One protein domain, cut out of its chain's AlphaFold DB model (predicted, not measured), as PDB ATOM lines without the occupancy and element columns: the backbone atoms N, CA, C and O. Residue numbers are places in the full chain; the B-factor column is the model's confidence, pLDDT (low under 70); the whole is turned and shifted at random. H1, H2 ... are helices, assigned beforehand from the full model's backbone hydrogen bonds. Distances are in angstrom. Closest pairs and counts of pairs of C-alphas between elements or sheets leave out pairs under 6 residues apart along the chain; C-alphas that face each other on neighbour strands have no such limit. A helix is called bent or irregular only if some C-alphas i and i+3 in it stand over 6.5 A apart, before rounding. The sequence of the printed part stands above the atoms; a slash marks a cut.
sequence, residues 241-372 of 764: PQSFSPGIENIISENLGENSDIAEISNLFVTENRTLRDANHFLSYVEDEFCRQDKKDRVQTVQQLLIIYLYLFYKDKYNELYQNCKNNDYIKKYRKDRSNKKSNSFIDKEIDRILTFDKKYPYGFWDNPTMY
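What this domain is: This is residues 241 to 372 of the 764 residues of the protein "KAP NTPase domain-containing protein" of Lactobacillus kimbladii (UniProt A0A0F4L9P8). H4 stands in the middle of this all-helix domain, with H2 and H3 packed on one side of it and H1 beyond them, while H7 packs on its other side. H5 leads away from one end of H4 to H6, which lies at the far end of the domain with no helix packed on it; the unnamed last stretch, residues 357 to 372, folds back from the end of H7. The printed part has 132 residues with seven named helices, H1 to H7 in chain order, and no named strand. It is compact, with a radius of gyration of the C-alphas of 14.7 A and spans of 41 by 32 by 23 A.

How they stand to each other: The longest helix, H3, residues 276 to 292, touches H4, residues 301 to 313, with residues 282 to 286 alone; their closest C-alphas, of Tyr 285 and Ile 308, are 6.8 A apart, and they run opposite ways at a steep tilt of 52 degrees. H3 also touches H1, residues 241 to 256, with residues 276 to 283 alone; the closest C-alphas, of Pro 241 and Leu 276, are 7.1 A apart, and the two run the same way at a shallow tilt of 12 degrees. H1 forms a helical hairpin with H2, residues 263 to 271; the closest C-alphas, of Pro 241 and Val 270, are 5.1 A apart. H4 is the hub, touching four helices. It only just touches H2, with 3 pairs of C-alphas within 8 A, the closest being Ile 265 and Leu 306 at 6.8 A. H4 touches H7, residues 346 to 356, at a shallow tilt of 32 degrees, opposite ways, with the C-alphas of Gln 303 and Leu 355 closest at 5.7 A. H4 touches H5, residues 315 to 324, at a steep tilt of 60 degrees, with the C-alphas of Leu 310 and Tyr 318 closest at 5.4 A. H6, residues 328 to 337, is close to H5 but not clearly touching, with the C-alphas of Asn 324 and Tyr 330 closest at 6.1 A; H6 and H7 are apart. Helix packing is mostly aligned, but only just, with 4 of 6 touching pairs at a shallow tilt. Every O i to N i+4 pair is within hydrogen-bond range in H3, H4 and H5; the figures are 8 of 12 in H1, 4 of 5 in H2, 5 of 6 in H6 and 6 of 7 in H7.

Where its parts are: H3 is 23.0 A from first to last C-alpha, starting at C-alpha 276 (91.736, 139.066, 149.347). H1 is 22.2 A long and irregular, with C-alphas 243 and 246 7.1 A apart; H4 is 18.3 A long. H7 is 15.7 A long and ends at C-alpha 356 (95.589, 125.138, 174.095).

The domain as a whole: The two C-alphas farthest apart, those of Ser 243 and Asp 329, are 43.5 A apart. The printed part has no cut, and no link between named helices is long. Mean pLDDT of the printed part is 82.9; residues 259 to 261, 326 to 344 and 358 to 361 are under 70.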
ATOM      1  N   PRO A 241      85.174 137.378 151.377       90.12
ATOM      2  CA  PRO A 241      85.855 136.339 152.144       90.12
ATOM      3  C   PRO A 241      85.085 135.018 152.181       90.12
ATOM      4  O   PRO A 241      85.705 133.966 152.093       90.12
ATOM      5  N   GLN A 242      83.749 135.037 152.170       91.00
ATOM      6  CA  GLN A 242      82.928 133.822 152.081       91.00
ATOM      7  C   GLN A 242      83.248 132.970 150.844       91.00
ATOM      8  O   GLN A 242      83.110 131.752 150.890       91.00
ATOM      9  N   SER A 243      83.660 133.600 149.740       90.12
ATOM     10  CA  SER A 243      83.937 132.905 148.484       90.12
ATOM     11  C   SER A 243      85.382 132.432 148.361       90.12
ATOM     12  O   SER A 243      85.608 131.360 147.809       90.12
ATOM     13  N   PHE A 244      86.365 133.225 148.805       89.19
ATOM     14  CA  PHE A 244      87.782 132.895 148.595       89.19
ATOM     15  C   PHE A 244      88.431 132.168 149.775       89.19
ATOM     16  O   PHE A 244      89.476 131.548 149.588       89.19
ATOM     17  N   SER A 245      87.847 132.226 150.978       90.31
ATOM     18  CA  SER A 245      88.455 131.646 152.182       90.31
ATOM     19  C   SER A 245      88.727 130.137 152.087       90.31
ATOM     20  O   SER A 245      89.820 129.731 152.479       90.31
ATOM     21  N   PRO A 246      87.857 129.299 151.478       89.31
ATOM     22  CA  PRO A 246      88.181 127.886 151.240       89.31
ATOM     23  C   PRO A 246      89.458 127.679 150.409       89.31
ATOM     24  O   PRO A 246      90.152 126.679 150.551       89.31
ATOM     25  N   GLY A 247      89.810 128.646 149.555       89.50
ATOM     26  CA  GLY A 247      91.061 128.622 148.800       89.50
ATOM     27  C   GLY A 247      92.306 128.765 149.679       89.50
ATOM     28  O   GLY A 247      93.343 128.219 149.322       89.50
ATOM     29  N   ILE A 248      92.214 129.454 150.824       91.06
ATOM     30  CA  ILE A 248      93.318 129.567 151.794       91.06
ATOM     31  C   ILE A 248      93.649 128.184 152.350       91.06
ATOM     32  O   ILE A 248      94.808 127.784 152.339       91.06
ATOM     33  N   GLU A 249      92.620 127.453 152.781       89.25
ATOM     34  CA  GLU A 249      92.749 126.093 153.304       89.25
ATOM     35  C   GLU A 249      93.375 125.166 152.265       89.25
ATOM     36  O   GLU A 249      94.443 124.622 152.516       89.25
ATOM     37  N   ASN A 250      92.806 125.102 151.056       88.94
ATOM     38  CA  ASN A 250      93.337 124.258 149.983       88.94
ATOM     39  C   ASN A 250      94.811 124.555 149.668       88.94
ATOM     40  O   ASN A 250      95.600 123.630 149.509       88.94
ATOM     41  N   ILE A 251      95.203 125.833 149.598       90.94
ATOM     42  CA  ILE A 251      96.594 126.217 149.324       90.94
ATOM     43  C   ILE A 251      97.518 125.729 150.442       90.94
ATOM     44  O   ILE A 251      98.579 125.180 150.152       90.94
ATOM     45  N   ILE A 252      97.150 125.931 151.707       90.94
ATOM     46  CA  ILE A 252      97.986 125.504 152.836       90.94
ATOM     47  C   ILE A 252      98.082 123.976 152.854       90.94
ATOM     48  O   ILE A 252      99.191 123.443 152.894       90.94
ATOM     49  N   SER A 253      96.954 123.276 152.734       88.31
ATOM     50  CA  SER A 253      96.903 121.817 152.769       88.31
ATOM     51  C   SER A 253      97.681 121.171 151.624       88.31
ATOM     52  O   SER A 253      98.438 120.229 151.845       88.31
ATOM     53  N   GLU A 254      97.579 121.697 150.399       87.69
ATOM     54  CA  GLU A 254      98.322 121.182 149.243       87.69
ATOM     55  C   GLU A 254      99.841 121.369 149.370       87.69
ATOM     56  O   GLU A 254     100.602 120.518 148.898       87.69
ATOM     57  N   ASN A 255     100.293 122.477 149.971       87.44
ATOM     58  CA  ASN A 255     101.720 122.786 150.110       87.44
ATOM     59  C   ASN A 255     102.355 122.110 151.337       87.44
ATOM     60  O   ASN A 255     103.521 121.704 151.282       87.44
ATOM     61  N   LEU A 256     101.615 121.980 152.440       84.31
ATOM     62  CA  LEU A 256     102.114 121.353 153.664       84.31
ATOM     63  C   LEU A 256     101.884 119.837 153.686       84.31
ATOM     64  O   LEU A 256     102.751 119.121 154.181       84.31
ATOM     65  N   GLY A 257     100.821 119.338 153.053       77.25
ATOM     66  CA  GLY A 257     100.430 117.925 153.089       77.25
ATOM     67  C   GLY A 257      99.570 117.553 154.302       77.25
ATOM     68  O   GLY A 257      99.448 116.372 154.609       77.25
ATOM     69  N   GLU A 258      98.976 118.536 154.983       70.25
ATOM     70  CA  GLU A 258      98.143 118.359 156.179       70.25
ATOM     71  C   GLU A 258      96.732 118.904 155.928       70.25
ATOM     72  O   GLU A 258      96.587 120.010 155.420       70.25
ATOM     73  N   ASN A 259      95.689 118.145 156.286       59.06
ATOM     74  CA  ASN A 259      94.292 118.541 156.039       59.06
ATOM     75  C   ASN A 259      93.521 118.910 157.313       59.06
ATOM     76  O   ASN A 259      92.547 119.655 157.239       59.06
ATOM     77  N   SER A 260      93.899 118.364 158.468       55.56
ATOM     78  CA  SER A 260      93.146 118.558 159.702       55.56
ATOM     79  C   SER A 260      93.487 119.909 160.333       55.56
ATOM     80  O   SER A 260      94.650 120.271 160.473       55.56
ATOM     81  N   ASP A 261      92.446 120.648 160.722       66.94
ATOM     82  CA  ASP A 261      92.484 121.817 161.614       66.94
ATOM     83  C   ASP A 261      92.729 123.212 160.955       66.94
ATOM     84  O   ASP A 261      92.603 124.242 161.620       66.94
ATOM     85  N   ILE A 262      92.964 123.318 159.636       79.56
ATOM     86  CA  ILE A 262      93.206 124.620 158.946       79.56
ATOM     87  C   ILE A 262      91.921 125.461 158.757       79.56
ATOM     88  O   ILE A 262      91.980 126.697 158.682       79.56
ATOM     89  N   ALA A 263      90.747 124.822 158.735       83.75
ATOM     90  CA  ALA A 263      89.448 125.480 158.545       83.75
ATOM     91  C   ALA A 263      89.171 126.597 159.571       83.75
ATOM     92  O   ALA A 263      88.497 127.587 159.278       83.75
ATOM     93  N   GLU A 264      89.731 126.477 160.774       85.62
ATOM     94  CA  GLU A 264      89.584 127.458 161.849       85.62
ATOM     95  C   GLU A 264      90.177 128.817 161.475       85.62
ATOM     96  O   GLU A 264      89.555 129.858 161.689       85.62
ATOM     97  N   ILE A 265      91.344 128.805 160.831       90.50
ATOM     98  CA  ILE A 265      92.034 130.012 160.376       90.50
ATOM     99  C   ILE A 265      91.271 130.651 159.217       90.50
ATOM    100  O   ILE A 265      91.077 131.865 159.200       90.50
ATOM    101  N   SER A 266      90.772 129.837 158.285       89.12
ATOM    102  CA  SER A 266      89.896 130.281 157.193       89.12
ATOM    103  C   SER A 266      88.656 131.016 157.741       89.12
ATOM    104  O   SER A 266      88.337 132.133 157.328       89.12
ATOM    105  N   ASN A 267      88.013 130.481 158.780       90.81
ATOM    106  CA  ASN A 267      86.846 131.112 159.403       90.81
ATOM    107  C   ASN A 267      87.131 132.490 160.029       90.81
ATOM    108  O   ASN A 267      86.217 133.324 160.091       90.81
ATOM    109  N   LEU A 268      88.372 132.784 160.440       92.81
ATOM    110  CA  LEU A 268      88.755 134.120 160.916       92.81
ATOM    111  C   LEU A 268      88.628 135.169 159.800       92.81
ATOM    112  O   LEU A 268      88.106 136.262 160.039       92.81
ATOM    113  N   PHE A 269      89.010 134.828 158.561       93.88
ATOM    114  CA  PHE A 269      88.880 135.731 157.409       93.88
ATOM    115  C   PHE A 269      87.419 136.073 157.113       93.88
ATOM    116  O   PHE A 269      87.105 137.227 156.802       93.88
ATOM    117  N   VAL A 270      86.524 135.093 157.249       92.44
ATOM    118  CA  VAL A 270      85.078 135.270 157.060       92.44
ATOM    119  C   VAL A 270      84.478 136.126 158.171       92.44
ATOM    120  O   VAL A 270      83.831 137.134 157.883       92.44
ATOM    121  N   THR A 271      84.726 135.757 159.429       92.00
ATOM    122  CA  THR A 271      84.150 136.415 160.613       92.00
ATOM    123  C   THR A 271      84.566 137.879 160.713       92.00
ATOM    124  O   THR A 271      83.746 138.751 160.997       92.00
ATOM    125  N   GLU A 272      85.831 138.175 160.421       90.88
ATOM    126  CA  GLU A 272      86.374 139.533 160.515       90.88
ATOM    127  C   GLU A 272      86.288 140.316 159.200       90.88
ATOM    128  O   GLU A 272      86.709 141.474 159.129       90.88
ATOM    129  N   ASN A 273      85.696 139.710 158.164       91.19
ATOM    130  CA  ASN A 273      85.513 140.300 156.842       91.19
ATOM    131  C   ASN A 273      86.838 140.844 156.266       91.19
ATOM    132  O   ASN A 273      86.936 142.013 155.863       91.19
ATOM    133  N   ARG A 274      87.871 139.993 156.297       93.12
ATOM    134  CA  ARG A 274      89.218 140.260 155.773       93.12
ATOM    135  C   ARG A 274      89.212 140.232 154.248       93.12
ATOM    136  O   ARG A 274      88.379 139.581 153.625       93.12
ATOM    137  N   THR A 275      90.124 140.970 153.625       92.88
ATOM    138  CA  THR A 275      90.147 141.121 152.165       92.88
ATOM    139  C   THR A 275      91.033 140.091 151.474       92.88
ATOM    140  O   THR A 275      91.894 139.475 152.097       92.88
ATOM    141  N   LEU A 276      90.876 139.939 150.154       89.81
ATOM    142  CA  LEU A 276      91.736 139.066 149.347       89.81
ATOM    143  C   LEU A 276      93.220 139.463 149.449       89.81
ATOM    144  O   LEU A 276      94.102 138.607 149.482       89.81
ATOM    145  N   ARG A 277      93.504 140.770 149.544       91.06
ATOM    146  CA  ARG A 277      94.862 141.271 149.784       91.06
ATOM    147  C   ARG A 277      95.405 140.808 151.134       91.06
ATOM    148  O   ARG A 277      96.565 140.418 151.199       91.06
ATOM    149  N   ASP A 278      94.580 140.852 152.178       95.00
ATOM    150  CA  ASP A 278      94.962 140.381 153.512       95.00
ATOM    151  C   ASP A 278      95.259 138.878 153.493       95.00
ATOM    152  O   ASP A 278      96.255 138.451 154.066       95.00
ATOM    153  N   ALA A 279      94.450 138.087 152.779       93.56
ATOM    154  CA  ALA A 279      94.660 136.649 152.620       93.56
ATOM    155  C   ALA A 279      95.965 136.320 151.886       93.56
ATOM    156  O   ALA A 279      96.729 135.473 152.336       93.56
ATOM    157  N   ASN A 280      96.271 137.025 150.795       93.75
ATOM    158  CA  ASN A 280      97.535 136.830 150.081       93.75
ATOM    159  C   ASN A 280      98.750 137.286 150.899       93.75
ATOM    160  O   ASN A 280      99.796 136.653 150.833       93.75
ATOM    161  N   HIS A 281      98.616 138.355 151.686       94.56
ATOM    162  CA  HIS A 281      99.670 138.786 152.604       94.56
ATOM    163  C   HIS A 281      99.865 137.796 153.758       94.56
ATOM    164  O   HIS A 281     100.983 137.564 154.194       94.56
ATOM    165  N   PHE A 282      98.788 137.174 154.233       96.50
ATOM    166  CA  PHE A 282      98.870 136.081 155.190       96.50
ATOM    167  C   PHE A 282      99.615 134.884 154.595       96.50
ATOM    168  O   PHE A 282     100.612 134.458 155.165       96.50
ATOM    169  N   LEU A 283      99.205 134.404 153.417       95.12
ATOM    170  CA  LEU A 283      99.848 133.274 152.741       95.12
ATOM    171  C   LEU A 283     101.335 133.512 152.445       95.12
ATOM    172  O   LEU A 283     102.107 132.565 152.554       95.12
ATOM    173  N   SER A 284     101.760 134.747 152.145       95.25
ATOM    174  CA  SER A 284     103.192 135.037 151.977       95.25
ATOM    175  C   SER A 284     103.982 134.880 153.278       95.25
ATOM    176  O   SER A 284     105.098 134.377 153.246       95.25
ATOM    177  N   TYR A 285     103.408 135.242 154.432       95.94
ATOM    178  CA  TYR A 285     104.043 134.945 155.723       95.94
ATOM    179  C   TYR A 285     104.010 133.449 156.050       95.94
ATOM    180  O   TYR A 285     104.950 132.944 156.649       95.94
ATOM    181  N   VAL A 286     102.960 132.723 155.654       95.00
ATOM    182  CA  VAL A 286     102.930 131.260 155.811       95.00
ATOM    183  C   VAL A 286     104.056 130.613 154.999       95.00
ATOM    184  O   VAL A 286     104.769 129.766 155.530       95.00
ATOM    185  N   GLU A 287     104.278 131.050 153.759       93.94
ATOM    186  CA  GLU A 287     105.427 130.618 152.953       93.94
ATOM    187  C   GLU A 287     106.754 130.894 153.665       93.94
ATOM    188  O   GLU A 287     107.577 129.992 153.816       93.94
ATOM    189  N   ASP A 288     106.957 132.127 154.128       92.06
ATOM    190  CA  ASP A 288     108.192 132.519 154.802       92.06
ATOM    191  C   ASP A 288     108.440 131.691 156.073       92.06
ATOM    192  O   ASP A 288     109.524 131.146 156.269       92.06
ATOM    193  N   GLU A 289     107.439 131.527 156.930       93.62
ATOM    194  CA  GLU A 289     107.610 130.826 158.200       93.62
ATOM    195  C   GLU A 289     107.794 129.313 158.010       93.62
ATOM    196  O   GLU A 289     108.702 128.717 158.588       93.62
ATOM    197  N   PHE A 290     106.984 128.662 157.171       91.81
ATOM    198  CA  PHE A 290     107.077 127.209 157.000       91.81
ATOM    199  C   PHE A 290     108.213 126.783 156.071       91.81
ATOM    200  O   PHE A 290     108.818 125.739 156.312       91.81
ATOM    201  N   CYS A 291     108.509 127.554 155.019       88.50
ATOM    202  CA  CYS A 291     109.538 127.197 154.042       88.50
ATOM    203  C   CYS A 291     110.883 127.877 154.321       88.50
ATOM    204  O   CYS A 291     111.907 127.199 154.302       88.50
ATOM    205  N   ARG A 292     110.921 129.196 154.566       84.38
ATOM    206  CA  ARG A 292     112.192 129.928 154.756       84.38
ATOM    207  C   ARG A 292     112.757 129.753 156.169       84.38
ATOM    208  O   ARG A 292     113.968 129.603 156.295       84.38
ATOM    209  N   GLN A 293     111.908 129.734 157.197       88.19
ATOM    210  CA  GLN A 293     112.315 129.500 158.595       88.19
ATOM    211  C   GLN A 293     112.278 128.015 159.006       88.19
ATOM    212  O   GLN A 293     112.484 127.691 160.176       88.19
ATOM    213  N   ASP A 294     112.041 127.114 158.043       86.88
ATOM    214  CA  ASP A 294     112.058 125.652 158.204       86.88
ATOM    215  C   ASP A 294     111.140 125.131 159.325       86.88
ATOM    216  O   ASP A 294     111.463 124.163 160.007       86.88
ATOM    217  N   LYS A 295     109.987 125.780 159.552       90.12
ATOM    218  CA  LYS A 295     109.054 125.397 160.629       90.12
ATOM    219  C   LYS A 295     108.163 124.202 160.288       90.12
ATOM    220  O   LYS A 295     107.510 123.662 161.182       90.12
ATOM    221  N   LYS A 296     108.130 123.770 159.024       87.06
ATOM    222  CA  LYS A 296     107.387 122.574 158.609       87.06
ATOM    223  C   LYS A 296     107.808 121.357 159.445       87.06
ATOM    224  O   LYS A 296     108.994 121.130 159.651       87.06
ATOM    225  N   ASP A 297     106.826 120.611 159.953       82.25
ATOM    226  CA  ASP A 297     106.995 119.438 160.827       82.25
ATOM    227  C   ASP A 297     107.727 119.706 162.165       82.25
ATOM    228  O   ASP A 297     108.084 118.760 162.870       82.25
ATOM    229  N   ARG A 298     107.978 120.974 162.528       84.75
ATOM    230  CA  ARG A 298     108.660 121.379 163.777       84.75
ATOM    231  C   ARG A 298     107.767 122.140 164.751       84.75
ATOM    232  O   ARG A 298     108.116 122.267 165.923       84.75
ATOM    233  N   VAL A 299     106.640 122.651 164.265       88.25
ATOM    234  CA  VAL A 299     105.627 123.379 165.036       88.25
ATOM    235  C   VAL A 299     104.242 122.843 164.689       88.25
ATOM    236  O   VAL A 299     104.041 122.276 163.617       88.25
ATOM    237  N   GLN A 300     103.268 123.036 165.572       88.12
ATOM    238  CA  GLN A 300     101.878 122.710 165.274       88.12
ATOM    239  C   GLN A 300     101.325 123.715 164.262       88.12
ATOM    240  O   GLN A 300     101.234 124.914 164.547       88.12
ATOM    241  N   THR A 301     100.929 123.222 163.088       89.94
ATOM    242  CA  THR A 301     100.560 124.049 161.934       89.94
ATOM    243  C   THR A 301      99.523 125.113 162.278       89.94
ATOM    244  O   THR A 301      99.765 126.298 162.068       89.94
ATOM    245  N   VAL A 302      98.400 124.737 162.892       90.88
ATOM    246  CA  VAL A 302      97.313 125.685 163.206       90.88
ATOM    247  C   VAL A 302      97.722 126.751 164.213       90.88
ATOM    248  O   VAL A 302      97.343 127.914 164.067       90.88
ATOM    249  N   GLN A 303      98.540 126.394 165.201       92.56
ATOM    250  CA  GLN A 303      99.054 127.363 166.164       92.56
ATOM    251  C   GLN A 303      99.990 128.363 165.481       92.56
ATOM    252  O   GLN A 303      99.844 129.567 165.691       92.56
ATOM    253  N   GLN A 304     100.877 127.903 164.593       94.38
ATOM    254  CA  GLN A 304     101.732 128.792 163.800       94.38
ATOM    255  C   GLN A 304     100.911 129.725 162.903       94.38
ATOM    256  O   GLN A 304     101.172 130.928 162.857       94.38
ATOM    257  N   LEU A 305      99.882 129.201 162.232       95.12
ATOM    258  CA  LEU A 305      98.966 130.000 161.418       95.12
ATOM    259  C   LEU A 305      98.255 131.075 162.252       95.12
ATOM    260  O   LEU A 305      98.151 132.220 161.809       95.12
ATOM    261  N   LEU A 306      97.817 130.755 163.475       95.44
ATOM    262  CA  LEU A 306      97.245 131.749 164.382       95.44
ATOM    263  C   LEU A 306      98.277 132.813 164.775       95.44
ATOM    264  O   LEU A 306      97.953 133.997 164.753       95.44
ATOM    265  N   ILE A 307      99.517 132.442 165.099       96.12
ATOM    266  CA  ILE A 307     100.559 133.416 165.461       96.12
ATOM    267  C   ILE A 307     100.856 134.375 164.298       96.12
ATOM    268  O   ILE A 307     100.932 135.587 164.521       96.12
ATOM    269  N   ILE A 308     100.911 133.878 163.059       96.81
ATOM    270  CA  ILE A 308     101.005 134.711 161.848       96.81
ATOM    271  C   ILE A 308      99.793 135.646 161.735       96.81
ATOM    272  O   ILE A 308      99.941 136.843 161.478       96.81
ATOM    273  N   TYR A 309      98.585 135.130 161.971       96.56
ATOM    274  CA  TYR A 309      97.359 135.925 161.936       96.56
ATOM    275  C   TYR A 309      97.385 137.065 162.965       96.56
ATOM    276  O   TYR A 309      97.081 138.218 162.639       96.56
ATOM    277  N   LEU A 310      97.798 136.772 164.202       96.31
ATOM    278  CA  LEU A 310      97.925 137.766 165.266       96.31
ATOM    279  C   LEU A 310      98.991 138.809 164.933       96.31
ATOM    280  O   LEU A 310      98.749 140.000 165.114       96.31
ATOM    281  N   TYR A 311     100.138 138.393 164.400       96.69
ATOM    282  CA  TYR A 311     101.194 139.310 163.982       96.69
ATOM    283  C   TYR A 311     100.698 140.330 162.943       96.69
ATOM    284  O   TYR A 311     100.967 141.532 163.052       96.69
ATOM    285  N   LEU A 312      99.925 139.870 161.956       96.19
ATOM    286  CA  LEU A 312      99.427 140.721 160.877       96.19
ATOM    287  C   LEU A 312      98.267 141.624 161.306       96.19
ATOM    288  O   LEU A 312      98.226 142.796 160.917       96.19
ATOM    289  N   PHE A 313      97.329 141.102 162.097       95.19
ATOM    290  CA  PHE A 313      96.035 141.753 162.316       95.19
ATOM    291  C   PHE A 313      95.750 142.164 163.765       95.19
ATOM    292  O   PHE A 313      94.885 143.011 163.980       95.19
ATOM    293  N   TYR A 314      96.491 141.625 164.735       94.94
ATOM    294  CA  TYR A 314      96.332 141.857 166.175       94.94
ATOM    295  C   TYR A 314      97.684 142.088 166.864       94.94
ATOM    296  O   TYR A 314      98.047 141.405 167.824       94.94
ATOM    297  N   LYS A 315      98.430 143.090 166.383       93.06
ATOM    298  CA  LYS A 315      99.795 143.399 166.848       93.06
ATOM    299  C   LYS A 315      99.919 143.524 168.365       93.06
ATOM    300  O   LYS A 315     100.893 143.040 168.927       93.06
ATOM    301  N   ASP A 316      98.935 144.127 169.028       91.31
ATOM    302  CA  ASP A 316      98.954 144.286 170.486       91.31
ATOM    303  C   ASP A 316      98.898 142.935 171.211       91.31
ATOM    304  O   ASP A 316      99.639 142.724 172.165       91.31
ATOM    305  N   LYS A 317      98.089 141.989 170.712       90.06
ATOM    306  CA  LYS A 317      97.977 140.627 171.260       90.06
ATOM    307  C   LYS A 317      99.217 139.794 170.970       90.06
ATOM    308  O   LYS A 317      99.708 139.104 171.857       90.06
ATOM    309  N   TYR A 318      99.758 139.897 169.757       93.50
ATOM    310  CA  TYR A 318     101.043 139.285 169.424       93.50
ATOM    311  C   TYR A 318     102.153 139.782 170.362       93.50
ATOM    312  O   TYR A 318     102.888 138.984 170.936       93.50
ATOM    313  N   ASN A 319     102.240 141.099 170.570       90.88
ATOM    314  CA  ASN A 319     103.232 141.703 171.456       90.88
ATOM    315  C   ASN A 319     103.014 141.308 172.920       90.88
ATOM    316  O   ASN A 319     103.992 141.078 173.628       90.88
ATOM    317  N   GLU A 320     101.762 141.212 173.374       87.62
ATOM    318  CA  GLU A 320     101.419 140.699 174.702       87.62
ATOM    319  C   GLU A 320     101.981 139.283 174.889       87.62
ATOM    320  O   GLU A 320     102.725 139.049 175.839       87.62
ATOM    321  N   LEU A 321     101.718 138.367 173.949       88.25
ATOM    322  CA  LEU A 321     102.277 137.011 173.974       88.25
ATOM    323  C   LEU A 321     103.813 137.036 173.955       88.25
ATOM    324  O   LEU A 321     104.449 136.422 174.809       88.25
ATOM    325  N   TYR A 322     104.416 137.800 173.044       87.81
ATOM    326  CA  TYR A 322     105.868 137.883 172.885       87.81
ATOM    327  C   TYR A 322     106.590 138.393 174.139       87.81
ATOM    328  O   TYR A 322     107.588 137.811 174.562       87.81
ATOM    329  N   GLN A 323     106.097 139.467 174.762       83.94
ATOM    330  CA  GLN A 323     106.719 140.026 175.967       83.94
ATOM    331  C   GLN A 323     106.511 139.128 177.182       83.94
ATOM    332  O   GLN A 323     107.424 138.951 177.990       83.94
ATOM    333  N   ASN A 324     105.329 138.531 177.306       77.06
ATOM    334  CA  ASN A 324     105.002 137.687 178.444       77.06
ATOM    335  C   ASN A 324     105.760 136.352 178.412       77.06
ATOM    336  O   ASN A 324     106.191 135.876 179.460       77.06
ATOM    337  N   CYS A 325     106.020 135.793 177.227       73.06
ATOM    338  CA  CYS A 325     106.825 134.582 177.056       73.06
ATOM    339  C   CYS A 325     108.320 134.769 177.381       73.06
ATOM    340  O   CYS A 325     109.020 133.775 177.540       73.06
ATOM    341  N   LYS A 326     108.818 136.007 177.549       66.75
ATOM    342  CA  LYS A 326     110.179 136.258 178.068       66.75
ATOM    343  C   LYS A 326     110.311 136.004 179.575       66.75
ATOM    344  O   LYS A 326     111.430 135.895 180.068       66.75
ATOM    345  N   ASN A 327     109.196 135.893 180.302       63.59
ATOM    346  CA  ASN A 327     109.164 135.600 181.735       63.59
ATOM    347  C   ASN A 327     108.582 134.197 181.983       63.59
ATOM    348  O   ASN A 327     107.371 134.001 181.889       63.59
ATOM    349  N   ASN A 328     109.419 133.232 182.387       57.50
ATOM    350  CA  ASN A 328     109.006 131.841 182.664       57.50
ATOM    351  C   ASN A 328     107.870 131.708 183.705       57.50
ATOM    352  O   ASN A 328     107.087 130.757 183.657       57.50
ATOM    353  N   ASP A 329     107.724 132.676 184.615       56.94
ATOM    354  CA  ASP A 329     106.634 132.708 185.600       56.94
ATOM    355  C   ASP A 329     105.254 132.958 184.972       56.94
ATOM    356  O   ASP A 329     104.230 132.546 185.528       56.94
ATOM    357  N   TYR A 330     105.196 133.591 183.795       58.91
ATOM    358  CA  TYR A 330     103.938 133.894 183.119       58.91
ATOM    359  C   TYR A 330     103.252 132.638 182.580       58.91
ATOM    360  O   TYR A 330     102.044 132.515 182.737       58.91
ATOM    361  N   ILE A 331     103.988 131.672 182.017       61.84
ATOM    362  CA  ILE A 331     103.403 130.426 181.483       61.84
ATOM    363  C   ILE A 331     102.703 129.642 182.607       61.84
ATOM    364  O   ILE A 331     101.558 129.206 182.465       61.84
ATOM    365  N   LYS A 332     103.347 129.550 183.780       58.38
ATOM    366  CA  LYS A 332     102.774 128.912 184.980       58.38
ATOM    367  C   LYS A 332     101.571 129.682 185.535       58.38
ATOM    368  O   LYS A 332     100.616 129.064 186.009       58.38
ATOM    369  N   LYS A 333     101.596 131.017 185.472       56.53
ATOM    370  CA  LYS A 333     100.511 131.887 185.949       56.53
ATOM    371  C   LYS A 333      99.311 131.915 184.997       56.53
ATOM    372  O   LYS A 333      98.185 131.821 185.468       56.53
ATOM    373  N   TYR A 334      99.534 131.940 183.684       60.91
ATOM    374  CA  TYR A 334      98.486 131.880 182.662       60.91
ATOM    375  C   TYR A 334      97.715 130.556 182.740       60.91
ATOM    376  O   TYR A 334      96.487 130.569 182.731       60.91
ATOM    377  N   ARG A 335      98.410 129.420 182.946       57.47
ATOM    378  CA  ARG A 335      97.762 128.116 183.202       57.47
ATOM    379  C   ARG A 335      96.884 128.123 184.472       57.47
ATOM    380  O   ARG A 335      95.857 127.454 184.479       57.47
ATOM    381  N   LYS A 336      97.241 128.889 185.518       53.91
ATOM    382  CA  LYS A 336      96.495 128.985 186.797       53.91
ATOM    383  C   LYS A 336      95.344 130.004 186.802       53.91
ATOM    384  O   LYS A 336      94.283 129.692 187.333       53.91
ATOM    385  N   ASP A 337      95.519 131.189 186.218       53.25
ATOM    386  CA  ASP A 337      94.510 132.273 186.210       53.25
ATOM    387  C   ASP A 337      93.340 132.009 185.227       53.25
ATOM    388  O   ASP A 337      92.335 132.728 185.223       53.25
ATOM    389  N   ARG A 338      93.445 130.945 184.415       51.94
ATOM    390  CA  ARG A 338      92.495 130.541 183.364       51.94
ATOM    391  C   ARG A 338      91.116 130.115 183.879       51.94
ATOM    392  O   ARG A 338      90.134 130.251 183.155       51.94
ATOM    393  N   SER A 339      91.005 129.648 185.122       48.72
ATOM    394  CA  SER A 339      89.721 129.218 185.699       48.72
ATOM    395  C   SER A 339      88.760 130.374 186.013       48.72
ATOM    396  O   SER A 339      87.579 130.125 186.241       48.72
ATOM    397  N   ASN A 340      89.224 131.634 185.976       46.16
ATOM    398  CA  ASN A 340      88.463 132.779 186.492       46.16
ATOM    399  C   ASN A 340      88.235 133.943 185.508       46.16
ATOM    400  O   ASN A 340      87.556 134.907 185.870       46.16
ATOM    401  N   LYS A 341      88.738 133.896 184.265       51.91
ATOM    402  CA  LYS A 341      88.530 134.978 183.282       51.91
ATOM    403  C   LYS A 341      87.572 134.569 182.163       51.91
ATOM    404  O   LYS A 341      87.937 133.846 181.244       51.91
ATOM    405  N   LYS A 342      86.353 135.123 182.183       51.38
ATOM    406  CA  LYS A 342      85.505 135.195 180.983       51.38
ATOM    407  C   LYS A 342      86.134 136.191 180.009       51.38
ATOM    408  O   LYS A 342      86.086 137.398 180.231       51.38
ATOM    409  N   SER A 343      86.737 135.670 178.950       58.84
ATOM    410  CA  SER A 343      87.159 136.466 177.804       58.84
ATOM    411  C   SER A 343      85.938 137.081 177.096       58.84
ATOM    412  O   SER A 343      84.950 136.392 176.818       58.84
ATOM    413  N   ASN A 344      86.003 138.387 176.814       64.75
ATOM    414  CA  ASN A 344      84.897 139.154 176.230       64.75
ATOM    415  C   ASN A 344      84.992 139.314 174.702       64.75
ATOM    416  O   ASN A 344      83.973 139.617 174.081       64.75
ATOM    417  N   SER A 345      86.166 139.128 174.084       81.81
ATOM    418  CA  SER A 345      86.339 139.306 172.633       81.81
ATOM    419  C   SER A 345      86.365 137.966 171.888       81.81
ATOM    420  O   SER A 345      86.733 136.937 172.451       81.81
ATOM    421  N   PHE A 346      85.936 137.966 170.622       85.81
ATOM    422  CA  PHE A 346      85.961 136.772 169.768       85.81
ATOM    423  C   PHE A 346      87.390 136.240 169.588       85.81
ATOM    424  O   PHE A 346      87.630 135.065 169.840       85.81
ATOM    425  N   ILE A 347      88.345 137.117 169.255       88.88
ATOM    426  CA  ILE A 347      89.736 136.716 169.012       88.88
ATOM    427  C   ILE A 347      90.396 136.104 170.251       88.88
ATOM    428  O   ILE A 347      91.100 135.114 170.132       88.88
ATOM    429  N   ASP A 348      90.123 136.624 171.451       86.19
ATOM    430  CA  ASP A 348      90.684 136.070 172.687       86.19
ATOM    431  C   ASP A 348      90.197 134.628 172.932       86.19
ATOM    432  O   ASP A 348      90.956 133.796 173.420       86.19
ATOM    433  N   LYS A 349      88.948 134.304 172.560       86.44
ATOM    434  CA  LYS A 349      88.433 132.926 172.640       86.44
ATOM    435  C   LYS A 349      89.128 132.002 171.647       86.44
ATOM    436  O   LYS A 349      89.410 130.862 171.995       86.44
ATOM    437  N   GLU A 350      89.405 132.484 170.438       88.00
ATOM    438  CA  GLU A 350      90.125 131.713 169.421       88.00
ATOM    439  C   GLU A 350      91.587 131.483 169.814       88.00
ATOM    440  O   GLU A 350      92.086 130.373 169.654       88.00
ATOM    441  N   ILE A 351      92.244 132.481 170.417       88.75
ATOM    442  CA  ILE A 351      93.582 132.331 171.006       88.75
ATOM    443  C   ILE A 351      93.573 131.226 172.061       88.75
ATOM    444  O   ILE A 351      94.381 130.300 171.990       88.75
ATOM    445  N   ASP A 352      92.638 131.288 173.011       84.31
ATOM    446  CA  ASP A 352      92.530 130.272 174.053       84.31
ATOM    447  C   ASP A 352      92.204 128.894 173.474       84.31
ATOM    448  O   ASP A 352      92.725 127.897 173.961       84.31
ATOM    449  N   ARG A 353      91.361 128.803 172.445       86.00
ATOM    450  CA  ARG A 353      90.966 127.533 171.826       86.00
ATOM    451  C   ARG A 353      92.127 126.888 171.066       86.00
ATOM    452  O   ARG A 353      92.476 125.751 171.356       86.00
ATOM    453  N   ILE A 354      92.755 127.628 170.153       89.00
ATOM    454  CA  ILE A 354      93.789 127.116 169.244       89.00
ATOM    455  C   ILE A 354      95.111 126.875 169.975       89.00
ATOM    456  O   ILE A 354      95.717 125.819 169.811       89.00
ATOM    457  N   LEU A 355      95.570 127.820 170.805       87.75
ATOM    458  CA  LEU A 355      96.870 127.672 171.470       87.75
ATOM    459  C   LEU A 355      96.849 126.633 172.594       87.75
ATOM    460  O   LEU A 355      97.911 126.272 173.085       87.75
ATOM    461  N   THR A 356      95.676 126.178 173.049       78.25
ATOM    462  CA  THR A 356      95.589 125.138 174.095       78.25
ATOM    463  C   THR A 356      95.223 123.761 173.584       78.25
ATOM    464  O   THR A 356      95.241 122.811 174.364       78.25
ATOM    465  N   PHE A 357      94.930 123.646 172.293       70.50
ATOM    466  CA  PHE A 357      94.924 122.360 171.629       70.50
ATOM    467  C   PHE A 357      96.340 121.783 171.689       70.50
ATOM    468  O   PHE A 357      97.275 122.433 171.232       70.50
ATOM    469  N   ASP A 358      96.516 120.615 172.302       66.50
ATOM    470  CA  ASP A 358      97.845 120.072 172.562       66.50
ATOM    471  C   ASP A 358      97.999 118.677 171.963       66.50
ATOM    472  O   ASP A 358      97.543 117.678 172.519       66.50
ATOM    473  N   LYS A 359      98.670 118.623 170.809       63.53
ATOM    474  CA  LYS A 359      99.143 117.375 170.217       63.53
ATOM    475  C   LYS A 359     100.386 116.823 170.931       63.53
ATOM    476  O   LYS A 359     100.847 115.791 170.493       63.53
ATOM    477  N   LYS A 360     100.928 117.429 172.003       65.81
ATOM    478  CA  LYS A 360     102.211 117.145 172.707       65.81
ATOM    479  C   LYS A 360     103.472 117.150 171.820       65.81
ATOM    480  O   LYS A 360     104.499 117.662 172.262       65.81
ATOM    481  N   TYR A 361     103.409 116.661 170.577       69.44
ATOM    482  CA  TYR A 361     104.451 116.785 169.560       69.44
ATOM    483  C   TYR A 361     103.876 117.074 168.146       69.44
ATOM    484  O   TYR A 361     102.902 116.436 167.747       69.44
ATOM    485  N   PRO A 362     104.459 118.006 167.360       78.31
ATOM    486  CA  PRO A 362     105.498 118.954 167.763       78.31
ATOM    487  C   PRO A 362     105.027 119.792 168.954       78.31
ATOM    488  O   PRO A 362     103.819 119.964 169.147       78.31
ATOM    489  N   TYR A 363     105.962 120.254 169.789       79.25
ATOM    490  CA  TYR A 363     105.618 120.945 171.035       79.25
ATOM    491  C   TYR A 363     104.649 122.092 170.779       79.25
ATOM    492  O   TYR A 363     104.867 122.898 169.871       79.25
ATOM    493  N   GLY A 364     103.588 122.169 171.580       84.12
ATOM    494  CA  GLY A 364     102.625 123.255 171.490       84.12
ATOM    495  C   GLY A 364     103.246 124.604 171.855       84.12
ATOM    496  O   GLY A 364     104.302 124.693 172.490       84.12
ATOM    497  N   PHE A 365     102.553 125.677 171.491       87.44
ATOM    498  CA  PHE A 365     102.971 127.053 171.740       87.44
ATOM    499  C   PHE A 365     103.331 127.301 173.208       87.44
ATOM    500  O   PHE A 365     104.308 127.983 173.493       87.44
ATOM    501  N   TRP A 366     102.573 126.750 174.158       83.31
ATOM    502  CA  TRP A 366     102.837 126.990 175.580       83.31
ATOM    503  C   TRP A 366     104.053 126.249 176.131       83.31
ATOM    504  O   TRP A 366     104.568 126.668 177.167       83.31
ATOM    505  N   ASP A 367     104.502 125.184 175.472       79.38
ATOM    506  CA  ASP A 367     105.683 124.430 175.893       79.38
ATOM    507  C   ASP A 367     106.950 125.009 175.262       79.38
ATOM    508  O   ASP A 367     107.990 125.071 175.916       79.38
ATOM    509  N   ASN A 368     106.858 125.515 174.026       81.50
ATOM    510  CA  ASN A 368     107.963 126.226 173.390       81.50
ATOM    511  C   ASN A 368     107.515 127.417 172.518       81.50
ATOM    512  O   ASN A 368     107.548 127.339 171.289       81.50
ATOM    513  N   PRO A 369     107.164 128.564 173.124       86.38
ATOM    514  CA  PRO A 369     106.609 129.703 172.387       86.38
ATOM    515  C   PRO A 369     107.622 130.351 171.442       86.38
ATOM    516  O   PRO A 369     107.242 130.930 170.425       86.38
ATOM    517  N   THR A 370     108.919 130.239 171.751       86.50
ATOM    518  CA  THR A 370     109.986 130.875 170.965       86.50
ATOM    519  C   THR A 370     110.019 130.393 169.519       86.50
ATOM    520  O   THR A 370     110.241 131.197 168.620       86.50
ATOM    521  N   MET A 371     109.689 129.122 169.279       87.50
ATOM    522  CA  MET A 371     109.668 128.526 167.939       87.50
ATOM    523  C   MET A 371     108.538 129.060 167.060       87.50
ATOM    524  O   MET A 371     108.609 128.958 165.837       87.50
ATOM    525  N   TYR A 372     107.496 129.631 167.663       92.06
ATOM    526  CA  TYR A 372     106.315 130.071 166.934       92.06
ATOM    527  C   TYR A 372     106.387 131.531 166.484       92.06
ATOM    528  O   TYR A 372     105.750 131.915 165.501       92.06
TER     529      TYR A 372